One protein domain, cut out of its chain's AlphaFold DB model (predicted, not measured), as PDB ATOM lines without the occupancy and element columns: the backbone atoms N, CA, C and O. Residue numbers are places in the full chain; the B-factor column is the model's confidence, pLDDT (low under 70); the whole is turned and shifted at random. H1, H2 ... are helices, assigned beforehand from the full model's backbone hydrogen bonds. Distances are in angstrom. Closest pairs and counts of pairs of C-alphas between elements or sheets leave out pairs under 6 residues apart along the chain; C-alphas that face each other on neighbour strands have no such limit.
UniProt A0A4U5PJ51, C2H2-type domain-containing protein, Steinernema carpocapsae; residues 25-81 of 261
ATOM      1  N   HIS A  25       9.028  64.745  89.831       69.25
ATOM      2  CA  HIS A  25      10.172  65.360  89.147       69.25
ATOM      3  C   HIS A  25       9.826  65.985  87.784       69.25
ATOM      4  O   HIS A  25      10.399  67.005  87.422       69.25
ATOM      5  N   GLN A  26       8.869  65.417  87.042       71.19
ATOM      6  CA  GLN A  26       8.528  65.891  85.698       71.19
ATOM      7  C   GLN A  26       7.958  67.313  85.706       71.19
ATOM      8  O   GLN A  26       8.430  68.154  84.948       71.19
ATOM      9  N   LYS A  27       6.976  67.595  86.573       80.44
ATOM     10  CA  LYS A  27       6.374  68.934  86.678       80.44
ATOM     11  C   LYS A  27       7.395  69.968  87.150       80.44
ATOM     12  O   LYS A  27       7.432  71.072  86.622       80.44
ATOM     13  N   PHE A  28       8.265  69.585  88.085       85.81
ATOM     14  CA  PHE A  28       9.353  70.445  88.541       85.81
ATOM     15  C   PHE A  28      10.321  70.797  87.396       85.81
ATOM     16  O   PHE A  28      10.663  71.960  87.209       85.81
ATOM     17  N   CYS A  29      10.694  69.825  86.558       80.00
ATOM     18  CA  CYS A  29      11.561  70.058  85.397       80.00
ATOM     19  C   CYS A  29      10.900  70.854  84.257       80.00
ATOM     20  O   CYS A  29      11.600  71.318  83.362       80.00
ATOM     21  N   GLN A  30       9.573  71.021  84.264       85.44
ATOM     22  CA  GLN A  30       8.858  71.860  83.292       85.44
ATOM     23  C   GLN A  30       8.909  73.355  83.641       85.44
ATOM     24  O   GLN A  30       8.488  74.190  82.833       85.44
ATOM     25  N   LEU A  31       9.432  73.715  84.817       89.62
ATOM     26  CA  LEU A  31       9.647  75.107  85.191       89.62
ATOM     27  C   LEU A  31      10.694  75.730  84.259       89.62
ATOM     28  O   LEU A  31      11.878  75.417  84.312       89.62
ATOM     29  N   LYS A  32      10.241  76.641  83.393       89.75
ATOM     30  CA  LYS A  32      11.091  77.293  82.381       89.75
ATOM     31  C   LYS A  32      12.183  78.174  82.987       89.75
ATOM     32  O   LYS A  32      13.193  78.427  82.338       89.75
ATOM     33  N   ASN A  33      11.958  78.688  84.194       94.12
ATOM     34  CA  ASN A  33      12.870  79.602  84.863       94.12
ATOM     35  C   ASN A  33      13.681  78.850  85.925       94.12
ATOM     36  O   ASN A  33      13.127  78.388  86.924       94.12
ATOM     37  N   LEU A  34      14.997  78.773  85.716       89.25
ATOM     38  CA  LEU A  34      15.930  78.123  86.637       89.25
ATOM     39  C   LEU A  34      15.931  78.776  88.024       89.25
ATOM     40  O   LEU A  34      16.017  78.058  89.017       89.25
ATOM     41  N   LYS A  35      15.801  80.108  88.097       94.31
ATOM     42  CA  LYS A  35      15.693  80.832  89.369       94.31
ATOM     43  C   LYS A  35      14.460  80.344  90.129       94.31
ATOM     44  O   LYS A  35      14.592  79.837  91.227       94.31
ATOM     45  N   THR A  36      13.293  80.350  89.481       94.81
ATOM     46  CA  THR A  36      12.036  79.864  90.079       94.81
ATOM     47  C   THR A  36      12.123  78.405  90.529       94.81
ATOM     48  O   THR A  36      11.624  78.072  91.594       94.81
ATOM     49  N   ALA A  37      12.756  77.526  89.745       93.25
ATOM     50  CA  ALA A  37      12.955  76.135  90.150       93.25
ATOM     51  C   ALA A  37      13.875  76.021  91.378       93.25
ATOM     52  O   ALA A  37      13.600  75.241  92.286       93.25
ATOM     53  N   THR A  38      14.951  76.809  91.413       94.12
ATOM     54  CA  THR A  38      15.916  76.828  92.523       94.12
ATOM     55  C   THR A  38      15.267  77.350  93.800       94.12
ATOM     56  O   THR A  38      15.318  76.678  94.826       94.12
ATOM     57  N   ASP A  39      14.597  78.495  93.712       96.50
ATOM     58  CA  ASP A  39      13.891  79.137  94.819       96.50
ATOM     59  C   ASP A  39      12.792  78.222  95.370       96.50
ATOM     60  O   ASP A  39      12.727  77.998  96.573       96.50
ATOM     61  N   LEU A  40      12.001  77.585  94.498       96.06
ATOM     62  CA  LEU A  40      10.984  76.613  94.906       96.06
ATOM     63  C   LEU A  40      11.594  75.384  95.603       96.06
ATOM     64  O   LEU A  40      11.031  74.887  96.575       96.06
ATOM     65  N   ALA A  41      12.745  74.888  95.138       94.75
ATOM     66  CA  ALA A  41      13.439  73.774  95.785       94.75
ATOM     67  C   ALA A  41      13.977  74.148  97.176       94.75
ATOM     68  O   ALA A  41      13.918  73.324  98.093       94.75
ATOM     69  N   LEU A  42      14.487  75.373  97.336       96.06
ATOM     70  CA  LEU A  42      14.925  75.913  98.625       96.06
ATOM     71  C   LEU A  42      13.735  76.117  99.564       96.06
ATOM     72  O   LEU A  42      13.768  75.617 100.687       96.06
ATOM     73  N   PHE A  43      12.674  76.767  99.084       96.88
ATOM     74  CA  PHE A  43      11.433  76.971  99.827       96.88
ATOM     75  C   PHE A  43      10.883  75.640 100.349       96.88
ATOM     76  O   PHE A  43      10.697  75.470 101.553       96.88
ATOM     77  N   SER A  44      10.716  74.660  99.456       95.00
ATOM     78  CA  SER A  44      10.255  73.313  99.796       95.00
ATOM     79  C   SER A  44      11.149  72.670 100.862       95.00
ATOM     80  O   SER A  44      10.665  72.167 101.874       95.00
ATOM     81  N   HIS A  45      12.477  72.759 100.708       95.19
ATOM     82  CA  HIS A  45      13.431  72.193 101.663       95.19
ATOM     83  C   HIS A  45      13.305  72.760 103.081       95.19
ATOM     84  O   HIS A  45      13.316  71.985 104.042       95.19
ATOM     85  N   PHE A  46      13.226  74.084 103.216       96.31
ATOM     86  CA  PHE A  46      13.137  74.744 104.520       96.31
ATOM     87  C   PHE A  46      11.742  74.605 105.136       96.31
ATOM     88  O   PHE A  46      11.641  74.366 106.340       96.31
ATOM     89  N   SER A  47      10.692  74.616 104.308       95.00
ATOM     90  CA  SER A  47       9.315  74.321 104.720       95.00
ATOM     91  C   SER A  47       9.205  72.926 105.348       95.00
ATOM     92  O   SER A  47       8.756  72.789 106.483       95.00
ATOM     93  N   TYR A  48       9.751  71.883 104.704       91.06
ATOM     94  CA  TYR A  48       9.749  70.522 105.269       91.06
ATOM     95  C   TYR A  48      10.522  70.387 106.587       91.06
ATOM     96  O   TYR A  48      10.268  69.462 107.360       91.06
ATOM     97  N   LYS A  49      11.482  71.278 106.841       93.56
ATOM     98  CA  LYS A  49      12.250  71.306 108.087       93.56
ATOM     99  C   LYS A  49      11.630  72.198 109.163       93.56
ATOM    100  O   LYS A  49      12.166  72.218 110.268       93.56
ATOM    101  N   ASN A  50      10.519  72.875 108.866       95.19
ATOM    102  CA  ASN A  50       9.887  73.876 109.728       95.19
ATOM    103  C   ASN A  50      10.876  74.986 110.145       95.19
ATOM    104  O   ASN A  50      10.982  75.320 111.323       95.19
ATOM    105  N   GLN A  51      11.662  75.495 109.189       95.75
ATOM    106  CA  GLN A  51      12.618  76.596 109.396       95.75
ATOM    107  C   GLN A  51      12.035  77.906 108.848       95.75
ATOM    108  O   GLN A  51      12.492  78.421 107.826       95.75
ATOM    109  N   ASP A  52      10.971  78.393 109.491       95.94
ATOM    110  CA  ASP A  52      10.202  79.557 109.026       95.94
ATOM    111  C   ASP A  52      11.009  80.862 109.072       95.94
ATOM    112  O   ASP A  52      10.845  81.715 108.204       95.94
ATOM    113  N   ASP A  53      11.943  80.978 110.018       97.31
ATOM    114  CA  ASP A  53      12.882  82.097 110.143       97.31
ATOM    115  C   ASP A  53      13.750  82.263 108.887       97.31
ATOM    116  O   ASP A  53      13.901  83.363 108.357       97.31
ATOM    117  N   VAL A  54      14.258  81.151 108.353       97.44
ATOM    118  CA  VAL A  54      15.046  81.142 107.112       97.44
ATOM    119  C   VAL A  54      14.170  81.475 105.903       97.44
ATOM    120  O   VAL A  54      14.624  82.133 104.968       97.44
ATOM    121  N   LEU A  55      12.908  81.032 105.899       97.62
ATOM    122  CA  LEU A  55      11.971  81.365 104.825       97.62
ATOM    123  C   LEU A  55      11.634  82.860 104.807       97.62
ATOM    124  O   LEU A  55      11.548  83.424 103.721       97.62
ATOM    125  N   GLU A  56      11.464  83.484 105.974       97.81
ATOM    126  CA  GLU A  56      11.235  84.929 106.118       97.81
ATOM    127  C   GLU A  56      12.444  85.768 105.687       97.81
ATOM    128  O   GLU A  56      12.270  86.855 105.138       97.81
ATOM    129  N   GLU A  57      13.663  85.268 105.903       98.00
ATOM    130  CA  GLU A  57      14.888  85.939 105.454       98.00
ATOM    131  C   GLU A  57      15.088  85.832 103.932       98.00
ATOM    132  O   GLU A  57      15.538  86.787 103.294       98.00
ATOM    133  N   LEU A  58      14.771  84.674 103.342       97.62
ATOM    134  CA  LEU A  58      15.039  84.394 101.927       97.62
ATOM    135  C   LEU A  58      13.941  84.872 100.971       97.62
ATOM    136  O   LEU A  58      14.247  85.126  99.805       97.62
ATOM    137  N   PHE A  59      12.690  84.946 101.429       97.69
ATOM    138  CA  PHE A  59      11.526  85.184 100.577       97.69
ATOM    139  C   PHE A  59      10.562  86.177 101.224       97.69
ATOM    140  O   PHE A  59      10.191  86.044 102.395       97.69
ATOM    141  N   ASP A  60      10.080  87.136 100.436       98.19
ATOM    142  CA  ASP A  60       9.009  88.017 100.895       98.19
ATOM    143  C   ASP A  60       7.670  87.259 101.054       98.19
ATOM    144  O   ASP A  60       7.528  86.086 100.698       98.19
ATOM    145  N   GLU A  61       6.673  87.903 101.667       97.75
ATOM    146  CA  GLU A  61       5.364  87.278 101.917       97.75
ATOM    147  C   GLU A  61       4.660  86.840 100.617       97.75
ATOM    148  O   GLU A  61       4.040  85.775 100.581       97.75
ATOM    149  N   GLU A  62       4.785  87.618  99.538       98.12
ATOM    150  CA  GLU A  62       4.148  87.313  98.253       98.12
ATOM    151  C   GLU A  62       4.803  86.089  97.590       98.12
ATOM    152  O   GLU A  62       4.114  85.178  97.112       98.12
ATOM    153  N   GLU A  63       6.136  86.018  97.609       97.69
ATOM    154  CA  GLU A  63       6.911  84.878  97.123       97.69
ATOM    155  C   GLU A  63       6.617  83.605  97.922       97.69
ATOM    156  O   GLU A  63       6.427  82.542  97.318       97.69
ATOM    157  N   ARG A  64       6.521  83.692  99.257       97.94
ATOM    158  CA  ARG A  64       6.194  82.535 100.108       97.94
ATOM    159  C   ARG A  64       4.820  81.954  99.786       97.94
ATOM    160  O   ARG A  64       4.708  80.737  99.634       97.94
ATOM    161  N   GLU A  65       3.795  82.786  99.619       97.62
ATOM    162  CA  GLU A  65       2.449  82.311  99.264       97.62
ATOM    163  C   GLU A  65       2.419  81.677  97.864       97.62
ATOM    164  O   GLU A  65       1.851  80.596  97.649       97.62
ATOM    165  N   ARG A  66       3.120  82.295  96.907       96.88
ATOM    166  CA  ARG A  66       3.273  81.746  95.556       96.88
ATOM    167  C   ARG A  66       3.974  80.386  95.567       96.88
ATOM    168  O   ARG A  66       3.531  79.469  94.867       96.88
ATOM    169  N   TYR A  67       5.065  80.239  96.315       96.88
ATOM    170  CA  TYR A  67       5.802  78.978  96.385       96.88
ATOM    171  C   TYR A  67       5.053  77.902  97.170       96.88
ATOM    172  O   TYR A  67       5.110  76.746  96.759       96.88
ATOM    173  N   ARG A  68       4.269  78.259  98.192       95.94
ATOM    174  CA  ARG A  68       3.352  77.339  98.889       95.94
ATOM    175  C   ARG A  68       2.339  76.720  97.924       95.94
ATOM    176  O   ARG A  68       2.253  75.498  97.823       95.94
ATOM    177  N   SER A  69       1.681  77.551  97.114       95.31
ATOM    178  CA  SER A  69       0.761  77.090  96.061       95.31
ATOM    179  C   SER A  69       1.446  76.178  95.024       95.31
ATOM    180  O   SER A  69       0.863  75.212  94.515       95.31
ATOM    181  N   LEU A  70       2.708  76.468  94.682       94.38
ATOM    182  CA  LEU A  70       3.492  75.630  93.772       94.38
ATOM    183  C   LEU A  70       3.925  74.308  94.418       94.38
ATOM    184  O   LEU A  70       3.864  73.292  93.738       94.38
ATOM    185  N   ASP A  71       4.315  74.290  95.690       91.50
ATOM    186  CA  ASP A  71       4.738  73.078  96.409       91.50
ATOM    187  C   ASP A  71       3.588  72.086  96.619       91.50
ATOM    188  O   ASP A  71       3.763  70.873  96.494       91.50
ATOM    189  N   GLU A  72       2.373  72.594  96.810       90.06
ATOM    190  CA  GLU A  72       1.171  71.760  96.881       90.06
ATOM    191  C   GLU A  72       0.798  71.137  95.525       90.06
ATOM    192  O   GLU A  72       0.315  70.002  95.457       90.06
ATOM    193  N   SER A  73       1.031  71.856  94.421       89.88
ATOM    194  CA  SER A  73       0.646  71.419  93.069       89.88
ATOM    195  C   SER A  73       1.741  70.638  92.327       89.88
ATOM    196  O   SER A  73       1.453  69.799  91.451       89.88
ATOM    197  N   ILE A  74       3.001  70.902  92.673       87.81
ATOM    198  CA  ILE A  74       4.209  70.315  92.110       87.81
ATOM    199  C   ILE A  74       4.903  69.549  93.221       87.81
ATOM    200  O   ILE A  74       5.458  70.102  94.154       87.81
ATOM    201  N   ASN A  75       4.954  68.241  93.063       83.56
ATOM    202  CA  ASN A  75       5.679  67.387  93.976       83.56
ATOM    203  C   ASN A  75       7.203  67.579  93.776       83.56
ATOM    204  O   ASN A  75       7.797  67.074  92.819       83.56
ATOM    205  N   ILE A  76       7.822  68.397  94.630       87.06
ATOM    206  CA  ILE A  76       9.222  68.816  94.496       87.06
ATOM    207  C   ILE A  76      10.166  67.746  95.067       87.06
ATOM    208  O   ILE A  76      10.011  67.316  96.209       87.06
ATOM    209  N   PRO A  77      11.169  67.284  94.294       83.75
ATOM    210  CA  PRO A  77      12.193  66.385  94.814       83.75
ATOM    211  C   PRO A  77      13.017  67.029  95.938       83.75
ATOM    212  O   PRO A  77      13.282  68.225  95.923       83.75
ATOM    213  N   THR A  78      13.552  66.230  96.858       86.62
ATOM    214  CA  THR A  78      14.494  66.752  97.857       86.62
ATOM    215  C   THR A  78      15.789  67.265  97.206       86.62
ATOM    216  O   THR A  78      16.266  66.701  96.213       86.62
ATOM    217  N   ILE A  79      16.433  68.280  97.799       86.44
ATOM    218  CA  ILE A  79      17.735  68.802  97.325       86.44
ATOM    219  C   ILE A  79      18.771  67.674  97.213       86.44
ATOM    220  O   ILE A  79      19.485  67.560  96.216       86.44
ATOM    221  N   LYS A  80      18.813  66.773  98.204       81.44
ATOM    222  CA  LYS A  80      19.697  65.597  98.199       81.44
ATOM    223  C   LYS A  80      19.497  64.742  96.947       81.44
ATOM    224  O   LYS A  80      20.470  64.286  96.343       81.44
ATOM    225  N   ARG A  81      18.242  64.534  96.545       77.81
ATOM    226  CA  ARG A  81      17.890  63.787  95.340       77.81
ATOM    227  C   ARG A  81      18.289  64.536  94.074       77.81
ATOM    228  O   ARG A  81      18.874  63.913  93.191       77.81
TER     229      ARG A  81
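What this domain is: This is residues 25 to 81 of the 261 residues of the protein "C2H2-type domain-containing protein" of Steinernema carpocapsae (UniProt A0A4U5PJ51). Two longer helices, H2 and H4, cross near their middles almost at right angles; H3 folds back beside the last part of H2 to make a short helical hairpin, and the small H1 sits near the other end of H2. After H4, residues 74 to 81 form a tail with no named helix. The printed part has 57 residues with four named helices, in the order H1, H2, H3, H4, and no named strand; the class is all helix. It is compact, with a radius of gyration of the C-alphas of 10.6 A and spans of 29 by 23 by 18 A.

Where its parts are: H1 is residues 25 to 29, 6.2 A from first to last C-alpha, beginning with C-alpha 25 at (10.172, 65.360, 89.147). H2, residues 34 to 48, is 21.1 A long, and its C-alpha 34 is at (15.930, 78.123, 86.637). H3, residues 52 to 58, measures 9.9 A. H4, residues 61 to 73, measures 18.8 A and ends with C-alpha 73 at (0.646, 71.419, 93.069).

How they stand to each other: H1 is close to H2 but not clearly touching; their closest C-alphas, of Phe 28 and Ala 37, are 6.9 A apart. H2 touches H3 with residues 43 to 47 alone, closest at the C-alphas of Phe 43 and Leu 55, 6.7 A. The two form a hairpin, at a shallow tilt of 18 degrees, opposite ways. H2 touches H4 with residues 40 to 44 alone, about perpendicular at 84 degrees, with the closest C-alphas, of Leu 40 and Tyr 67, 5.9 A apart. H1 is apart from H3 and H4. In H1, H2, H3 and H4 every O i to N i+4 pair is within hydrogen-bond range.

The domain as a whole: The two C-alphas farthest apart, of Gln 26 and Asp 53, are 29.7 A apart. The printed part has no cut, and the three links between the helices are tight. Mean pLDDT of the printed part is 91.9; residue 25 is under 70.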